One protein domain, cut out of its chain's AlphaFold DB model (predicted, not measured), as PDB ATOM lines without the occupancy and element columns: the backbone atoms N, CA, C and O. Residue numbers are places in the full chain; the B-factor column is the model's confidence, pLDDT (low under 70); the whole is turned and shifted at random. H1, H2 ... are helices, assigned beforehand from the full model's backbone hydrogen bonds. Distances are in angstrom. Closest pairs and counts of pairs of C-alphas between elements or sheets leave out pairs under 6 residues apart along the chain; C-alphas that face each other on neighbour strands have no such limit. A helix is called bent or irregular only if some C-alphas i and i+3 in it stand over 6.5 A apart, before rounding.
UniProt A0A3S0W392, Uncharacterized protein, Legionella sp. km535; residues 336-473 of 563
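Overview. This is residues 336 to 473 of the 563 residues of an uncharacterized protein of Legionella sp. km535 (UniProt A0A3S0W392). Three helices, H1, H2 and H3, run alternately one way and the other with their centres in a triangle, and a helical hairpin of H6 and H7 lies beside them, with H7 packed on H6 alone. H5 crosses H2 and also packs on H6, while short H4 sits at the beginning of H2. The printed part has 138 residues, with seven named helices in the order H1 to H7 and no named strand, an all-helix class. It is compact, with a radius of gyration of the C-alphas of 15.0 A, and spans 45 by 36 by 27 A.

Arrangement. The longest helix, H7, residues 453 to 473, forms a hairpin with H6, residues 427 to 444. They touch at a shallow tilt of 25 degrees, opposite ways; their closest C-alphas, those of Leu 444 and Phe 455, are 6.0 A apart. H6 touches H5, residues 406 to 422, at a steep tilt of 63 degrees, with the C-alphas of Pro 419 and Ala 429 closest at 4.5 A. H5 has a kink of 26 degrees near residue 416, yet is neither bent nor irregular, but only just: C-alphas 416 and 419 are 6.4 A apart. The hub is H2, residues 359 to 372, which touches five helices. It touches H6 with residues 370 to 371 alone, the C-alphas of Leu 371 and Leu 432 being closest at 6.5 A. H5 touches H2 with residues 408 to 415 alone, at a steep tilt of 40 degrees; the closest C-alphas, those of Ile 368 and Phe 412, are 5.9 A apart. H2 forms a hairpin with H1, residues 337 to 349, at 4 degrees, with the C-alphas of Ser 337 and Ala 369 closest at 4.0 A. It forms another with H3, residues 376 to 393, at 17 degrees, with the C-alphas of Tyr 370 and Thr 382 closest at 5.2 A. H1, H2, H3 and H6 are a bundle, a group of helices running roughly alongside one another. H4, residues 395 to 400, touches H2 at Lys 360 and Ile 398, whose C-alphas are closest at 5.3 A. H7 is apart from H5, for instance. Every O i to N i+4 pair is within hydrogen-bond range in H1, H2, H3, H4 and H6; the counts are 11 of 13 in H5 and 16 of 17 in H7.

Along the chain. H7 measures 29.5 A from first to last C-alpha, H6 26.1 A, H3 25.8 A and H5 24.2 A. H1 begins at C-alpha 337, (254.166, 162.614, 299.853), and H7 ends at C-alpha 473, (270.603, 146.100, 282.897).

Size, cuts and confidence. The C-alphas farthest apart, those of Gly 352 and Glu 473, are 45.5 A apart. The printed part has no cut, and no link is long. Mean pLDDT of the printed part is 81.2; residues 350 to 353, 355 and 446 to 473 are under 70.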
ATOM      1  N   THR A 336     253.310 161.028 304.463       91.25
ATOM      2  CA  THR A 336     253.019 160.799 303.040       91.25
ATOM      3  C   THR A 336     253.619 161.897 302.158       91.25
ATOM      4  O   THR A 336     253.945 162.989 302.629       91.25
ATOM      5  N   SER A 337     253.702 161.640 300.849       93.75
ATOM      6  CA  SER A 337     254.166 162.614 299.853       93.75
ATOM      7  C   SER A 337     253.466 163.978 299.986       93.75
ATOM      8  O   SER A 337     254.117 165.005 300.187       93.75
ATOM      9  N   SER A 338     252.129 163.989 300.008       92.81
ATOM     10  CA  SER A 338     251.321 165.211 300.110       92.81
ATOM     11  C   SER A 338     251.460 165.932 301.459       92.81
ATOM     12  O   SER A 338     251.351 167.156 301.517       92.81
ATOM     13  N   GLN A 339     251.720 165.210 302.554       93.56
ATOM     14  CA  GLN A 339     252.017 165.821 303.857       93.56
ATOM     15  C   GLN A 339     253.415 166.435 303.877       93.56
ATOM     16  O   GLN A 339     253.597 167.542 304.381       93.56
ATOM     17  N   MET A 340     254.392 165.766 303.268       95.38
ATOM     18  CA  MET A 340     255.755 166.271 303.172       95.38
ATOM     19  C   MET A 340     255.859 167.504 302.252       95.38
ATOM     20  O   MET A 340     256.645 168.406 302.538       95.38
ATOM     21  N   LEU A 341     254.994 167.640 301.237       94.81
ATOM     22  CA  LEU A 341     254.810 168.902 300.497       94.81
ATOM     23  C   LEU A 341     254.337 170.059 301.402       94.81
ATOM     24  O   LEU A 341     254.858 171.171 301.303       94.81
ATOM     25  N   LYS A 342     253.395 169.814 302.325       92.81
ATOM     26  CA  LYS A 342     252.955 170.829 303.305       92.81
ATOM     27  C   LYS A 342     254.089 171.198 304.266       92.81
ATOM     28  O   LYS A 342     254.314 172.378 304.518       92.81
ATOM     29  N   ILE A 343     254.841 170.206 304.747       93.38
ATOM     30  CA  ILE A 343     256.009 170.403 305.623       93.38
ATOM     31  C   ILE A 343     257.111 171.197 304.901       93.38
ATOM     32  O   ILE A 343     257.693 172.103 305.498       93.38
ATOM     33  N   ALA A 344     257.348 170.947 303.608       93.50
ATOM     34  CA  ALA A 344     258.262 171.742 302.785       93.50
ATOM     35  C   ALA A 344     257.838 173.217 302.710       93.50
ATOM     36  O   ALA A 344     258.664 174.112 302.900       93.50
ATOM     37  N   ASN A 345     256.542 173.485 302.503       89.44
ATOM     38  CA  ASN A 345     256.016 174.849 302.513       89.44
ATOM     39  C   ASN A 345     256.155 175.513 303.900       89.44
ATOM     40  O   ASN A 345     256.501 176.688 303.986       89.44
ATOM     41  N   MET A 346     255.971 174.761 304.993       87.50
ATOM     42  CA  MET A 346     256.185 175.264 306.357       87.50
ATOM     43  C   MET A 346     257.654 175.609 306.644       87.50
ATOM     44  O   MET A 346     257.915 176.679 307.193       87.50
ATOM     45  N   ALA A 347     258.605 174.770 306.216       88.38
ATOM     46  CA  ALA A 347     260.044 175.060 306.287       88.38
ATOM     47  C   ALA A 347     260.431 176.300 305.461       88.38
ATOM     48  O   ALA A 347     261.266 177.100 305.886       88.38
ATOM     49  N   HIS A 348     259.794 176.485 304.301       84.06
ATOM     50  CA  HIS A 348     260.020 177.637 303.434       84.06
ATOM     51  C   HIS A 348     259.445 178.945 304.010       84.06
ATOM     52  O   HIS A 348     260.101 179.983 303.944       84.06
ATOM     53  N   MET A 349     258.236 178.910 304.576       77.19
ATOM     54  CA  MET A 349     257.540 180.093 305.105       77.19
ATOM     55  C   MET A 349     257.890 180.424 306.567       77.19
ATOM     56  O   MET A 349     257.419 181.432 307.091       77.19
ATOM     57  N   GLY A 350     258.701 179.602 307.242       65.19
ATOM     58  CA  GLY A 350     259.068 179.807 308.650       65.19
ATOM     59  C   GLY A 350     257.935 179.496 309.629       65.19
ATOM     60  O   GLY A 350     257.898 180.029 310.741       65.19
ATOM     61  N   TYR A 351     256.984 178.645 309.236       64.19
ATOM     62  CA  TYR A 351     255.967 178.163 310.161       64.19
ATOM     63  C   TYR A 351     256.610 177.187 311.151       64.19
ATOM     64  O   TYR A 351     257.263 176.220 310.768       64.19
ATOM     65  N   GLY A 352     256.428 177.482 312.442       62.56
ATOM     66  CA  GLY A 352     257.279 177.015 313.546       62.56
ATOM     67  C   GLY A 352     257.251 175.528 313.923       62.56
ATOM     68  O   GLY A 352     257.400 175.233 315.103       62.56
ATOM     69  N   VAL A 353     257.052 174.612 312.970       67.31
ATOM     70  CA  VAL A 353     257.558 173.226 313.056       67.31
ATOM     71  C   VAL A 353     259.080 173.251 313.223       67.31
ATOM     72  O   VAL A 353     259.642 172.533 314.046       67.31
ATOM     73  N   PHE A 354     259.725 174.130 312.454       77.50
ATOM     74  CA  PHE A 354     261.164 174.351 312.428       77.50
ATOM     75  C   PHE A 354     261.532 175.592 313.249       77.50
ATOM     76  O   PHE A 354     260.716 176.498 313.425       77.50
ATOM     77  N   SER A 355     262.759 175.633 313.771       66.62
ATOM     78  CA  SER A 355     263.265 176.767 314.557       66.62
ATOM     79  C   SER A 355     263.547 178.008 313.709       66.62
ATOM     80  O   SER A 355     263.420 179.124 314.206       66.62
ATOM     81  N   GLU A 356     263.914 177.814 312.442       72.56
ATOM     82  CA  GLU A 356     264.323 178.858 311.499       72.56
ATOM     83  C   GLU A 356     263.778 178.551 310.093       72.56
ATOM     84  O   GLU A 356     263.407 177.414 309.791       72.56
ATOM     85  N   VAL A 357     263.728 179.566 309.223       76.31
ATOM     86  CA  VAL A 357     263.472 179.378 307.783       76.31
ATOM     87  C   VAL A 357     264.691 178.704 307.159       76.31
ATOM     88  O   VAL A 357     265.805 179.187 307.340       76.31
ATOM     89  N   SER A 358     264.492 177.648 306.371       87.50
ATOM     90  CA  SER A 358     265.583 177.007 305.627       87.50
ATOM     91  C   SER A 358     265.111 176.546 304.251       87.50
ATOM     92  O   SER A 358     264.209 175.711 304.123       87.50
ATOM     93  N   LEU A 359     265.756 177.075 303.206       90.31
ATOM     94  CA  LEU A 359     265.503 176.670 301.820       90.31
ATOM     95  C   LEU A 359     265.952 175.226 301.588       90.31
ATOM     96  O   LEU A 359     265.305 174.486 300.851       90.31
ATOM     97  N   LYS A 360     267.031 174.809 302.254       91.25
ATOM     98  CA  LYS A 360     267.614 173.469 302.144       91.25
ATOM     99  C   LYS A 360     266.779 172.407 302.849       91.25
ATOM    100  O   LYS A 360     266.585 171.326 302.298       91.25
ATOM    101  N   THR A 361     266.207 172.743 304.005       92.88
ATOM    102  CA  THR A 361     265.217 171.901 304.694       92.88
ATOM    103  C   THR A 361     263.966 171.747 303.832       92.88
ATOM    104  O   THR A 361     263.562 170.622 303.551       92.88
ATOM    105  N   ALA A 362     263.407 172.852 303.319       93.88
ATOM    106  CA  ALA A 362     262.265 172.805 302.405       93.88
ATOM    107  C   ALA A 362     262.550 171.940 301.162       93.88
ATOM    108  O   ALA A 362     261.738 171.092 300.798       93.88
ATOM    109  N   TYR A 363     263.727 172.090 300.552       94.38
ATOM    110  CA  TYR A 363     264.130 171.321 299.377       94.38
ATOM    111  C   TYR A 363     264.352 169.826 299.667       94.38
ATOM    112  O   TYR A 363     263.874 168.989 298.899       94.38
ATOM    113  N   LYS A 364     264.985 169.461 300.797       95.00
ATOM    114  CA  LYS A 364     265.059 168.056 301.242       95.00
ATOM    115  C   LYS A 364     263.655 167.474 301.453       95.00
ATOM    116  O   LYS A 364     263.408 166.368 300.979       95.00
ATOM    117  N   CYS A 365     262.719 168.217 302.053       95.75
ATOM    118  CA  CYS A 365     261.319 167.791 302.172       95.75
ATOM    119  C   CYS A 365     260.667 167.540 300.799       95.75
ATOM    120  O   CYS A 365     260.062 166.487 300.603       95.75
ATOM    121  N   LEU A 366     260.834 168.431 299.811       96.81
ATOM    122  CA  LEU A 366     260.314 168.201 298.451       96.81
ATOM    123  C   LEU A 366     260.880 166.916 297.813       96.81
ATOM    124  O   LEU A 366     260.139 166.168 297.174       96.81
ATOM    125  N   ILE A 367     262.167 166.618 298.024       96.31
ATOM    126  CA  ILE A 367     262.792 165.380 297.531       96.31
ATOM    127  C   ILE A 367     262.257 164.144 298.271       96.31
ATOM    128  O   ILE A 367     261.910 163.161 297.618       96.31
ATOM    129  N   ILE A 368     262.117 164.191 299.601       96.81
ATOM    130  CA  ILE A 368     261.484 163.115 300.389       96.81
ATOM    131  C   ILE A 368     260.062 162.856 299.872       96.81
ATOM    132  O   ILE A 368     259.685 161.703 299.669       96.81
ATOM    133  N   ALA A 369     259.292 163.911 299.589       96.69
ATOM    134  CA  ALA A 369     257.948 163.795 299.035       96.69
ATOM    135  C   ALA A 369     257.941 163.071 297.676       96.69
ATOM    136  O   ALA A 369     257.143 162.152 297.482       96.69
ATOM    137  N   TYR A 370     258.848 163.425 296.759       96.06
ATOM    138  CA  TYR A 370     258.992 162.758 295.456       96.06
ATOM    139  C   TYR A 370     259.409 161.285 295.597       96.06
ATOM    140  O   TYR A 370     258.863 160.404 294.932       96.06
ATOM    141  N   LEU A 371     260.342 160.983 296.506       95.12
ATOM    142  CA  LEU A 371     260.771 159.608 296.774       95.12
ATOM    143  C   LEU A 371     259.641 158.760 297.380       95.12
ATOM    144  O   LEU A 371     259.516 157.597 297.000       95.12
ATOM    145  N   LYS A 372     258.771 159.345 298.216       94.06
ATOM    146  CA  LYS A 372     257.607 158.682 298.837       94.06
ATOM    147  C   LYS A 372     256.308 158.693 298.020       94.06
ATOM    148  O   LYS A 372     255.329 158.105 298.469       94.06
ATOM    149  N   ALA A 373     256.270 159.332 296.847       92.88
ATOM    150  CA  ALA A 373     255.064 159.415 296.015       92.88
ATOM    151  C   ALA A 373     254.513 158.021 295.653       92.88
ATOM    152  O   ALA A 373     255.239 157.197 295.085       92.88
ATOM    153  N   LYS A 374     253.245 157.743 295.971       87.38
ATOM    154  CA  LYS A 374     252.639 156.407 295.808       87.38
ATOM    155  C   LYS A 374     252.049 156.144 294.423       87.38
ATOM    156  O   LYS A 374     251.874 154.996 294.039       87.38
ATOM    157  N   ASN A 375     251.729 157.198 293.677       89.38
ATOM    158  CA  ASN A 375     251.117 157.125 292.353       89.38
ATOM    159  C   ASN A 375     251.748 158.160 291.397       89.38
ATOM    160  O   ASN A 375     252.627 158.933 291.780       89.38
ATOM    161  N   HIS A 376     251.321 158.163 290.131       90.06
ATOM    162  CA  HIS A 376     251.851 159.088 289.120       90.06
ATOM    163  C   HIS A 376     251.442 160.556 289.360       90.06
ATOM    164  O   HIS A 376     252.173 161.463 288.975       90.06
ATOM    165  N   GLU A 377     250.308 160.784 290.022       94.06
ATOM    166  CA  GLU A 377     249.778 162.108 290.372       94.06
ATOM    167  C   GLU A 377     250.668 162.801 291.416       94.06
ATOM    168  O   GLU A 377     251.283 163.817 291.106       94.06
ATOM    169  N   GLU A 378     250.885 162.179 292.582       94.25
ATOM    170  CA  GLU A 378     251.815 162.665 293.613       94.25
ATOM    171  C   GLU A 378     253.240 162.851 293.066       94.25
ATOM    172  O   GLU A 378     253.942 163.792 293.443       94.25
ATOM    173  N   LEU A 379     253.680 161.970 292.160       92.56
ATOM    174  CA  LEU A 379     255.001 162.058 291.533       92.56
ATOM    175  C   LEU A 379     255.113 163.278 290.604       92.56
ATOM    176  O   LEU A 379     256.180 163.885 290.518       92.56
ATOM    177  N   ASN A 380     254.029 163.661 289.926       93.50
ATOM    178  CA  ASN A 380     253.981 164.859 289.093       93.50
ATOM    179  C   ASN A 380     253.831 166.133 289.936       93.50
ATOM    180  O   ASN A 380     254.558 167.091 289.690       93.50
ATOM    181  N   ASP A 381     252.981 166.137 290.966       95.44
ATOM    182  CA  ASP A 381     252.821 167.274 291.883       95.44
ATOM    183  C   ASP A 381     254.142 167.622 292.573       95.44
ATOM    184  O   ASP A 381     254.585 168.773 292.567       95.44
ATOM    185  N   THR A 382     254.833 166.612 293.108       95.75
ATOM    186  CA  THR A 382     256.156 166.789 293.721       95.75
ATOM    187  C   THR A 382     257.209 167.231 292.707       95.75
ATOM    188  O   THR A 382     257.980 168.143 293.000       95.75
ATOM    189  N   LYS A 383     257.209 166.678 291.486       93.94
ATOM    190  CA  LYS A 383     258.083 167.128 290.388       93.94
ATOM    191  C   LYS A 383     257.865 168.607 290.044       93.94
ATOM    192  O   LYS A 383     258.836 169.343 289.876       93.94
ATOM    193  N   MET A 384     256.612 169.052 289.952       93.62
ATOM    194  CA  MET A 384     256.264 170.442 289.640       93.62
ATOM    195  C   MET A 384     256.589 171.388 290.801       93.62
ATOM    196  O   MET A 384     257.092 172.486 290.561       93.62
ATOM    197  N   ALA A 385     256.399 170.955 292.052       95.31
ATOM    198  CA  ALA A 385     256.832 171.701 293.232       95.31
ATOM    199  C   ALA A 385     258.363 171.877 293.271       95.31
ATOM    200  O   ALA A 385     258.844 172.983 293.518       95.31
ATOM    201  N   ILE A 386     259.130 170.825 292.958       94.12
ATOM    202  CA  ILE A 386     260.598 170.872 292.840       94.12
ATOM    203  C   ILE A 386     261.027 171.853 291.738       94.12
ATOM    204  O   ILE A 386     261.851 172.728 292.001       94.12
ATOM    205  N   LEU A 387     260.446 171.764 290.535       89.31
ATOM    206  CA  LEU A 387     260.742 172.682 289.423       89.31
ATOM    207  C   LEU A 387     260.426 174.145 289.775       89.31
ATOM    208  O   LEU A 387     261.247 175.029 289.539       89.31
ATOM    209  N   GLY A 388     259.264 174.405 290.382       89.56
ATOM    210  CA  GLY A 388     258.874 175.747 290.820       89.56
ATOM    211  C   GLY A 388     259.789 176.315 291.909       89.56
ATOM    212  O   GLY A 388     260.075 177.512 291.906       89.56
ATOM    213  N   PHE A 389     260.290 175.468 292.811       91.81
ATOM    214  CA  PHE A 389     261.238 175.866 293.852       91.81
ATOM    215  C   PHE A 389     262.631 176.164 293.274       91.81
ATOM    216  O   PHE A 389     263.223 177.193 293.606       91.81
ATOM    217  N   LEU A 390     263.122 175.321 292.358       88.00
ATOM    218  CA  LEU A 390     264.401 175.515 291.667       88.00
ATOM    219  C   LEU A 390     264.404 176.792 290.817       88.00
ATOM    220  O   LEU A 390     265.291 177.621 291.002       88.00
ATOM    221  N   ASN A 391     263.378 177.018 289.988       85.31
ATOM    222  CA  ASN A 391     263.253 178.241 289.179       85.31
ATOM    223  C   ASN A 391     263.174 179.531 290.016       85.31
ATOM    224  O   ASN A 391     263.498 180.605 289.515       85.31
ATOM    225  N   LYS A 392     262.707 179.452 291.270       88.00
ATOM    226  CA  LYS A 392     262.528 180.619 292.148       88.00
ATOM    227  C   LYS A 392     263.781 180.968 292.960       88.00
ATOM    228  O   LYS A 392     263.945 182.133 293.314       88.00
ATOM    229  N   TYR A 393     264.630 179.985 293.272       86.44
ATOM    230  CA  TYR A 393     265.766 180.163 294.189       86.44
ATOM    231  C   TYR A 393     267.141 179.841 293.600       86.44
ATOM    232  O   TYR A 393     268.118 180.442 294.037       86.44
ATOM    233  N   GLY A 394     267.235 178.939 292.622       80.69
ATOM    234  CA  GLY A 394     268.506 178.421 292.119       80.69
ATOM    235  C   GLY A 394     269.162 177.415 293.076       80.69
ATOM    236  O   GLY A 394     269.187 177.589 294.296       80.69
ATOM    237  N   ILE A 395     269.716 176.337 292.517       81.75
ATOM    238  CA  ILE A 395     270.288 175.225 293.293       81.75
ATOM    239  C   ILE A 395     271.503 175.639 294.142       81.75
ATOM    240  O   ILE A 395     271.649 175.171 295.270       81.75
ATOM    241  N   GLU A 396     272.333 176.568 293.660       80.75
ATOM    242  CA  GLU A 396     273.487 177.086 294.410       80.75
ATOM    243  C   GLU A 396     273.063 177.818 295.689       80.75
ATOM    244  O   GLU A 396     273.621 177.575 296.759       80.75
ATOM    245  N   HIS A 397     272.029 178.661 295.608       83.00
ATOM    246  CA  HIS A 397     271.515 179.395 296.761       83.00
ATOM    247  C   HIS A 397     270.905 178.441 297.799       83.00
ATOM    248  O   HIS A 397     271.215 178.552 298.987       83.00
ATOM    249  N   ILE A 398     270.131 177.446 297.352       86.12
ATOM    250  CA  ILE A 398     269.589 176.381 298.211       86.12
ATOM    251  C   ILE A 398     270.722 175.598 298.897       86.12
ATOM    252  O   ILE A 398     270.635 175.303 300.087       86.12
ATOM    253  N   ASN A 399     271.806 175.289 298.182       81.50
ATOM    254  CA  ASN A 399     272.951 174.572 298.746       81.50
ATOM    255  C   ASN A 399     273.786 175.432 299.712       81.50
ATOM    256  O   ASN A 399     274.354 174.874 300.658       81.50
ATOM    257  N   SER A 400     273.840 176.755 299.499       82.44
ATOM    258  CA  SER A 400     274.581 177.722 300.327       82.44
ATOM    259  C   SER A 400     274.018 177.893 301.745       82.44
ATOM    260  O   SER A 400     274.764 178.236 302.665       82.44
ATOM    261  N   ASP A 401     272.727 177.600 301.933       78.69
ATOM    262  CA  ASP A 401     272.096 177.496 303.247       78.69
ATOM    263  C   ASP A 401     272.818 176.419 304.084       78.69
ATOM    264  O   ASP A 401     273.061 175.290 303.642       78.69
ATOM    265  N   ARG A 402     273.228 176.783 305.300       71.94
ATOM    266  CA  ARG A 402     273.928 175.877 306.224       71.94
ATOM    267  C   ARG A 402     272.973 175.137 307.149       71.94
ATOM    268  O   ARG A 402     273.379 174.136 307.733       71.94
ATOM    269  N   VAL A 403     271.738 175.612 307.286       78.62
ATOM    270  CA  VAL A 403     270.736 175.004 308.153       78.62
ATOM    271  C   VAL A 403     270.104 173.826 307.419       78.62
ATOM    272  O   VAL A 403     269.812 173.864 306.225       78.62
ATOM    273  N   THR A 404     269.923 172.726 308.132       83.06
ATOM    274  CA  THR A 404     269.107 171.588 307.711       83.06
ATOM    275  C   THR A 404     268.570 170.970 308.989       83.06
ATOM    276  O   THR A 404     269.360 170.657 309.877       83.06
ATOM    277  N   ASP A 405     267.251 170.841 309.116       90.19
ATOM    278  CA  ASP A 405     266.665 170.145 310.266       90.19
ATOM    279  C   ASP A 405     267.181 168.696 310.313       90.19
ATOM    280  O   ASP A 405     267.160 167.992 309.304       90.19
ATOM    281  N   GLU A 406     267.681 168.267 311.472       89.38
ATOM    282  CA  GLU A 406     268.360 166.979 311.658       89.38
ATOM    283  C   GLU A 406     267.469 165.785 311.280       89.38
ATOM    284  O   GLU A 406     267.939 164.820 310.673       89.38
ATOM    285  N   GLN A 407     266.167 165.873 311.561       90.12
ATOM    286  CA  GLN A 407     265.215 164.813 311.256       90.12
ATOM    287  C   GLN A 407     264.944 164.729 309.749       90.12
ATOM    288  O   GLN A 407     264.984 163.642 309.170       90.12
ATOM    289  N   VAL A 408     264.748 165.878 309.092       92.81
ATOM    290  CA  VAL A 408     264.647 165.973 307.623       92.81
ATOM    291  C   VAL A 408     265.945 165.504 306.954       92.81
ATOM    292  O   VAL A 408     265.910 164.844 305.914       92.81
ATOM    293  N   GLY A 409     267.092 165.806 307.567       92.06
ATOM    294  CA  GLY A 409     268.406 165.313 307.176       92.06
ATOM    295  C   GLY A 409     268.446 163.789 307.143       92.06
ATOM    296  O   GLY A 409     268.610 163.215 306.067       92.06
ATOM    297  N   SER A 410     268.193 163.168 308.296       93.12
ATOM    298  CA  SER A 410     268.194 161.717 308.509       93.12
ATOM    299  C   SER A 410     267.236 160.966 307.573       93.12
ATOM    300  O   SER A 410     267.648 160.014 306.909       93.12
ATOM    301  N   ILE A 411     265.982 161.423 307.435       94.56
ATOM    302  CA  ILE A 411     264.985 160.786 306.550       94.56
ATOM    303  C   ILE A 411     265.440 160.826 305.082       94.56
ATOM    304  O   ILE A 411     265.310 159.827 304.370       94.56
ATOM    305  N   PHE A 412     265.990 161.956 304.623       94.69
ATOM    306  CA  PHE A 412     266.553 162.066 303.274       94.69
ATOM    307  C   PHE A 412     267.725 161.099 303.089       94.69
ATOM    308  O   PHE A 412     267.735 160.346 302.118       94.69
ATOM    309  N   ASP A 413     268.685 161.103 304.018       93.56
ATOM    310  CA  ASP A 413     269.932 160.349 303.877       93.56
ATOM    311  C   ASP A 413     269.634 158.832 303.827       93.56
ATOM    312  O   ASP A 413     270.129 158.123 302.947       93.56
ATOM    313  N   LEU A 414     268.715 158.348 304.676       93.94
ATOM    314  CA  LEU A 414     268.199 156.970 304.662       93.94
ATOM    315  C   LEU A 414     267.533 156.598 303.325       93.94
ATOM    316  O   LEU A 414     267.873 155.570 302.734       93.94
ATOM    317  N   LEU A 415     266.632 157.443 302.808       93.81
ATOM    318  CA  LEU A 415     265.969 157.221 301.513       93.81
ATOM    319  C   LEU A 415     266.951 157.229 300.331       93.81
ATOM    320  O   LEU A 415     266.725 156.515 299.352       93.81
ATOM    321  N   THR A 416     268.039 158.003 300.406       90.88
ATOM    322  CA  THR A 416     269.094 157.990 299.379       90.88
ATOM    323  C   THR A 416     270.027 156.783 299.479       90.88
ATOM    324  O   THR A 416     270.528 156.324 298.453       90.88
ATOM    325  N   ASN A 417     270.235 156.225 300.674       90.31
ATOM    326  CA  ASN A 417     271.154 155.102 300.884       90.31
ATOM    327  C   ASN A 417     270.524 153.739 300.557       90.31
ATOM    328  O   ASN A 417     271.214 152.888 299.997       90.31
ATOM    329  N   LEU A 418     269.221 153.544 300.801       90.06
ATOM    330  CA  LEU A 418     268.476 152.318 300.451       90.06
ATOM    331  C   LEU A 418     268.781 151.780 299.025       90.06
ATOM    332  O   LEU A 418     269.175 150.618 298.895       90.06
ATOM    333  N   PRO A 419     268.703 152.592 297.947       87.00
ATOM    334  CA  PRO A 419     269.137 152.210 296.598       87.00
ATOM    335  C   PRO A 419     270.540 151.605 296.485       87.00
ATOM    336  O   PRO A 419     270.740 150.680 295.699       87.00
ATOM    337  N   HIS A 420     271.512 152.113 297.239       82.50
ATOM    338  CA  HIS A 420     272.911 151.704 297.118       82.50
ATOM    339  C   HIS A 420     273.155 150.316 297.719       82.50
ATOM    340  O   HIS A 420     273.920 149.535 297.156       82.50
ATOM    341  N   HIS A 421     272.469 149.989 298.816       80.00
ATOM    342  CA  HIS A 421     272.583 148.686 299.472       80.00
ATOM    343  C   HIS A 421     271.679 147.624 298.833       80.00
ATOM    344  O   HIS A 421     272.084 146.470 298.706       80.00
ATOM    345  N   GLU A 422     270.475 147.998 298.387       82.00
ATOM    346  CA  GLU A 422     269.424 147.018 298.088       82.00
ATOM    347  C   GLU A 422     268.967 146.948 296.625       82.00
ATOM    348  O   GLU A 422     268.224 146.033 296.274       82.00
ATOM    349  N   SER A 423     269.398 147.838 295.721       77.06
ATOM    350  CA  SER A 423     268.899 147.842 294.325       77.06
ATOM    351  C   SER A 423     269.195 146.568 293.524       77.06
ATOM    352  O   SER A 423     268.531 146.307 292.519       77.06
ATOM    353  N   LYS A 424     270.151 145.733 293.950       76.00
ATOM    354  CA  LYS A 424     270.394 144.423 293.326       76.00
ATOM    355  C   LYS A 424     269.387 143.346 293.780       76.00
ATOM    356  O   LYS A 424     269.215 142.374 293.048       76.00
ATOM    357  N   VAL A 425     268.691 143.535 294.910       76.56
ATOM    358  CA  VAL A 425     267.725 142.571 295.485       76.56
ATOM    359  C   VAL A 425     266.272 143.074 295.502       76.56
ATOM    360  O   VAL A 425     265.387 142.335 295.088       76.56
ATOM    361  N   SER A 426     266.004 144.325 295.892       86.25
ATOM    362  CA  SER A 426     264.648 144.840 296.152       86.25
ATOM    363  C   SER A 426     264.038 145.637 294.980       86.25
ATOM    364  O   SER A 426     264.664 146.579 294.475       86.25
ATOM    365  N   PRO A 427     262.778 145.359 294.577       89.69
ATOM    366  CA  PRO A 427     262.044 146.172 293.601       89.69
ATOM    367  C   PRO A 427     261.815 147.632 294.029       89.69
ATOM    368  O   PRO A 427     261.846 148.521 293.171       89.69
ATOM    369  N   ALA A 428     261.652 147.911 295.329       92.25
ATOM    370  CA  ALA A 428     261.527 149.278 295.844       92.25
ATOM    371  C   ALA A 428     262.846 150.044 295.710       92.25
ATOM    372  O   ALA A 428     262.856 151.180 295.235       92.25
ATOM    373  N   ALA A 429     263.974 149.411 296.037       90.12
ATOM    374  CA  ALA A 429     265.293 150.020 295.887       90.12
ATOM    375  C   ALA A 429     265.632 150.310 294.408       90.12
ATOM    376  O   ALA A 429     266.174 151.372 294.099       90.12
ATOM    377  N   LYS A 430     265.224 149.434 293.472       89.25
ATOM    378  CA  LYS A 430     265.289 149.696 292.016       89.25
ATOM    379  C   LYS A 430     264.409 150.883 291.591       89.25
ATOM    380  O   LYS A 430     264.829 151.696 290.766       89.25
ATOM    381  N   MET A 431     263.197 151.012 292.138       91.94
ATOM    382  CA  MET A 431     262.328 152.168 291.879       91.94
ATOM    383  C   MET A 431     262.960 153.468 292.396       91.94
ATOM    384  O   MET A 431     263.016 154.456 291.663       91.94
ATOM    385  N   LEU A 432     263.456 153.469 293.634       92.75
ATOM    386  CA  LEU A 432     264.080 154.629 294.268       92.75
ATOM    387  C   LEU A 432     265.351 155.070 293.520       92.75
ATOM    388  O   LEU A 432     265.502 156.262 293.268       92.75
ATOM    389  N   LEU A 433     266.193 154.139 293.051       90.12
ATOM    390  CA  LEU A 433     267.346 154.454 292.190       90.12
ATOM    391  C   LEU A 433     266.924 155.215 290.919       90.12
ATOM    392  O   LEU A 433     267.487 156.258 290.589       90.12
ATOM    393  N   ASN A 434     265.884 154.736 290.230       89.25
ATOM    394  CA  ASN A 434     265.345 155.397 289.038       89.25
ATOM    395  C   ASN A 434     264.732 156.779 289.343       89.25
ATOM    396  O   ASN A 434     264.851 157.697 288.526       89.25
ATOM    397  N   ARG A 435     264.126 156.956 290.526       91.69
ATOM    398  CA  ARG A 435     263.634 158.257 291.009       91.69
ATOM    399  C   ARG A 435     264.793 159.223 291.293       91.69
ATOM    400  O   ARG A 435     264.716 160.374 290.875       91.69
ATOM    401  N   LEU A 436     265.889 158.769 291.907       90.75
ATOM    402  CA  LEU A 436     267.081 159.596 292.162       90.75
ATOM    403  C   LEU A 436     267.769 160.051 290.866       90.75
ATOM    404  O   LEU A 436     268.047 161.239 290.713       90.75
ATOM    405  N   ILE A 437     267.954 159.143 289.902       85.44
ATOM    406  CA  ILE A 437     268.473 159.474 288.562       85.44
ATOM    407  C   ILE A 437     267.572 160.518 287.873       85.44
ATOM    408  O   ILE A 437     268.065 161.478 287.280       85.44
ATOM    409  N   SER A 438     266.247 160.374 287.988       86.31
ATOM    410  CA  SER A 438     265.286 161.344 287.438       86.31
ATOM    411  C   SER A 438     265.365 162.714 288.125       86.31
ATOM    412  O   SER A 438     265.258 163.736 287.449       86.31
ATOM    413  N   LEU A 439     265.597 162.757 289.444       86.94
ATOM    414  CA  LEU A 439     265.805 164.002 290.191       86.94
ATOM    415  C   LEU A 439     267.100 164.713 289.782       86.94
ATOM    416  O   LEU A 439     267.091 165.928 289.627       86.94
ATOM    417  N   GLN A 440     268.197 163.981 289.577       82.94
ATOM    418  CA  GLN A 440     269.463 164.561 289.109       82.94
ATOM    419  C   GLN A 440     269.326 165.162 287.704       82.94
ATOM    420  O   GLN A 440     269.723 166.299 287.484       82.94
ATOM    421  N   LEU A 441     268.677 164.454 286.772       81.50
ATOM    422  CA  LEU A 441     268.384 164.996 285.436       81.50
ATOM    423  C   LEU A 441     267.505 166.259 285.499       81.50
ATOM    424  O   LEU A 441     267.696 167.186 284.714       81.50
ATOM    425  N   LEU A 442     266.570 166.314 286.450       81.38
ATOM    426  CA  LEU A 442     265.719 167.480 286.686       81.38
ATOM    427  C   LEU A 442     266.530 168.668 287.228       81.38
ATOM    428  O   LEU A 442     266.387 169.772 286.703       81.38
ATOM    429  N   LYS A 443     267.433 168.455 288.196       79.25
ATOM    430  CA  LYS A 443     268.370 169.495 288.655       79.25
ATOM    431  C   LYS A 443     269.233 170.022 287.512       79.25
ATOM    432  O   LYS A 443     269.258 171.233 287.316       79.25
ATOM    433  N   LEU A 444     269.865 169.135 286.733       73.56
ATOM    434  CA  LEU A 444     270.677 169.506 285.567       73.56
ATOM    435  C   LEU A 444     269.903 170.416 284.604       73.56
ATOM    436  O   LEU A 444     270.438 171.426 284.161       73.56
ATOM    437  N   SER A 445     268.621 170.124 284.353       72.31
ATOM    438  CA  SER A 445     267.757 170.959 283.501       72.31
ATOM    439  C   SER A 445     267.395 172.343 284.075       72.31
ATOM    440  O   SER A 445     266.743 173.123 283.386       72.31
ATOM    441  N   SER A 446     267.803 172.651 285.313       69.94
ATOM    442  CA  SER A 446     267.605 173.950 285.980       69.94
ATOM    443  C   SER A 446     268.883 174.792 286.129       69.94
ATOM    444  O   SER A 446     268.815 175.909 286.644       69.94
ATOM    445  N   PHE A 447     270.042 174.299 285.674       68.12
ATOM    446  CA  PHE A 447     271.237 175.134 285.511       68.12
ATOM    447  C   PHE A 447     271.142 175.901 284.185       68.12
ATOM    448  O   PHE A 447     270.841 175.320 283.146       68.12
ATOM    449  N   ASN A 448     271.433 177.205 284.208       57.25
ATOM    450  CA  ASN A 448     271.346 178.056 283.013       57.25
ATOM    451  C   ASN A 448     272.510 177.859 282.021       57.25
ATOM    452  O   ASN A 448     272.402 178.297 280.878       57.25
ATOM    453  N   GLU A 449     273.617 177.234 282.441       57.84
ATOM    454  CA  GLU A 449     274.850 177.130 281.651       57.84
ATOM    455  C   GLU A 449     275.436 175.710 281.689       57.84
ATOM    456  O   GLU A 449     275.750 175.174 282.758       57.84
ATOM    457  N   LEU A 450     275.630 175.133 280.496       55.12
ATOM    458  CA  LEU A 450     276.263 173.824 280.251       55.12
ATOM    459  C   LEU A 450     277.718 173.759 280.758       55.12
ATOM    460  O   LEU A 450     278.220 172.682 281.082       55.12
ATOM    461  N   ASP A 451     278.376 174.916 280.838       52.31
ATOM    462  CA  ASP A 451     279.777 175.068 281.243       52.31
ATOM    463  C   ASP A 451     279.944 175.332 282.753       52.31
ATOM    464  O   ASP A 451     281.065 175.504 283.239       52.31
ATOM    465  N   SER A 452     278.849 175.352 283.528       61.66
ATOM    466  CA  SER A 452     278.933 175.524 284.984       61.66
ATOM    467  C   SER A 452     279.573 174.286 285.651       61.66
ATOM    468  O   SER A 452     279.176 173.156 285.351       61.66
ATOM    469  N   PRO A 453     280.535 174.439 286.590       60.25
ATOM    470  CA  PRO A 453     281.218 173.292 287.200       60.25
ATOM    471  C   PRO A 453     280.268 172.286 287.866       60.25
ATOM    472  O   PRO A 453     280.432 171.079 287.708       60.25
ATOM    473  N   GLY A 454     279.211 172.775 288.530       59.56
ATOM    474  CA  GLY A 454     278.200 171.922 289.164       59.56
ATOM    475  C   GLY A 454     277.391 171.065 288.181       59.56
ATOM    476  O   GLY A 454     276.974 169.967 288.544       59.56
ATOM    477  N   PHE A 455     277.210 171.517 286.935       65.31
ATOM    478  CA  PHE A 455     276.560 170.730 285.882       65.31
ATOM    479  C   PHE A 455     277.444 169.552 285.444       65.31
ATOM    480  O   PHE A 455     276.950 168.437 285.272       65.31
ATOM    481  N   GLN A 456     278.758 169.766 285.335       63.56
ATOM    482  CA  GLN A 456     279.718 168.711 284.993       63.56
ATOM    483  C   GLN A 456     279.874 167.687 286.137       63.56
ATOM    484  O   GLN A 456     279.847 166.481 285.884       63.56
ATOM    485  N   ASP A 457     279.922 168.138 287.397       64.88
ATOM    486  CA  ASP A 457     279.982 167.258 288.578       64.88
ATOM    487  C   ASP A 457     278.695 166.419 288.765       64.88
ATOM    488  O   ASP A 457     278.762 165.209 289.026       64.88
ATOM    489  N   GLU A 458     277.499 167.005 288.588       66.00
ATOM    490  CA  GLU A 458     276.246 166.230 288.633       66.00
ATOM    491  C   GLU A 458     276.098 165.285 287.418       66.00
ATOM    492  O   GLU A 458     275.543 164.194 287.579       66.00
ATOM    493  N   ILE A 459     276.662 165.609 286.242       66.06
ATOM    494  CA  ILE A 459     276.764 164.665 285.110       66.06
ATOM    495  C   ILE A 459     277.691 163.484 285.432       66.06
ATOM    496  O   ILE A 459     277.301 162.340 285.189       66.06
ATOM    497  N   GLY A 460     278.871 163.723 286.013       59.81
ATOM    498  CA  GLY A 460     279.794 162.652 286.419       59.81
ATOM    499  C   GLY A 460     279.190 161.724 287.482       59.81
ATOM    500  O   GLY A 460     279.353 160.501 287.440       59.81
ATOM    501  N   THR A 461     278.394 162.290 288.391       61.81
ATOM    502  CA  THR A 461     277.606 161.519 289.367       61.81
ATOM    503  C   THR A 461     276.541 160.657 288.673       61.81
ATOM    504  O   THR A 461     276.331 159.495 289.032       61.81
ATOM    505  N   LEU A 462     275.890 161.198 287.639       60.78
ATOM    506  CA  LEU A 462     274.902 160.485 286.831       60.78
ATOM    507  C   LEU A 462     275.503 159.366 285.973       60.78
ATOM    508  O   LEU A 462     274.831 158.350 285.797       60.78
ATOM    509  N   SER A 463     276.727 159.493 285.449       56.41
ATOM    510  CA  SER A 463     277.383 158.382 284.743       56.41
ATOM    511  C   SER A 463     277.729 157.238 285.698       56.41
ATOM    512  O   SER A 463     277.401 156.096 285.394       56.41
ATOM    513  N   TRP A 464     278.241 157.522 286.898       55.72
ATOM    514  CA  TRP A 464     278.519 156.491 287.910       55.72
ATOM    515  C   TRP A 464     277.249 155.753 288.396       55.72
ATOM    516  O   TRP A 464     277.218 154.521 288.494       55.72
ATOM    517  N   LEU A 465     276.144 156.481 288.616       56.00
ATOM    518  CA  LEU A 465     274.839 155.871 288.923       56.00
ATOM    519  C   LEU A 465     274.234 155.121 287.723       56.00
ATOM    520  O   LEU A 465     273.498 154.149 287.898       56.00
ATOM    521  N   ARG A 466     274.569 155.517 286.489       52.31
ATOM    522  CA  ARG A 466     274.237 154.751 285.280       52.31
ATOM    523  C   ARG A 466     275.119 153.521 285.089       52.31
ATOM    524  O   ARG A 466     274.622 152.563 284.525       52.31
ATOM    525  N   GLU A 467     276.356 153.484 285.574       53.03
ATOM    526  CA  GLU A 467     277.244 152.309 285.488       53.03
ATOM    527  C   GLU A 467     276.879 151.230 286.519       53.03
ATOM    528  O   GLU A 467     276.805 150.040 286.199       53.03
ATOM    529  N   THR A 468     276.530 151.632 287.743       50.75
ATOM    530  CA  THR A 468     275.948 150.727 288.755       50.75
ATOM    531  C   THR A 468     274.571 150.186 288.335       50.75
ATOM    532  O   THR A 468     274.222 149.047 288.669       50.75
ATOM    533  N   LYS A 469     273.825 150.950 287.526       44.88
ATOM    534  CA  LYS A 469     272.598 150.515 286.840       44.88
ATOM    535  C   LYS A 469     272.872 149.659 285.586       44.88
ATOM    536  O   LYS A 469     272.204 148.651 285.386       44.88
ATOM    537  N   ALA A 470     273.885 149.973 284.780       44.31
ATOM    538  CA  ALA A 470     274.271 149.198 283.596       44.31
ATOM    539  C   ALA A 470     274.793 147.808 283.986       44.31
ATOM    540  O   ALA A 470     274.413 146.820 283.375       44.31
ATOM    541  N   THR A 471     275.516 147.690 285.102       47.84
ATOM    542  CA  THR A 471     275.840 146.400 285.752       47.84
ATOM    543  C   THR A 471     274.636 145.735 286.454       47.84
ATOM    544  O   THR A 471     274.799 144.870 287.316       47.84
ATOM    545  N   ALA A 472     273.407 146.157 286.146       39.78
ATOM    546  CA  ALA A 472     272.168 145.413 286.387       39.78
ATOM    547  C   ALA A 472     271.371 145.183 285.083       39.78
ATOM    548  O   ALA A 472     270.746 144.139 284.940       39.78
ATOM    549  N   GLU A 473     271.419 146.120 284.127       38.62
ATOM    550  CA  GLU A 473     270.603 146.100 282.897       38.62
ATOM    551  C   GLU A 473     271.337 145.616 281.626       38.62
ATOM    552  O   GLU A 473     270.686 145.257 280.646       38.62
TER     553      GLU A 473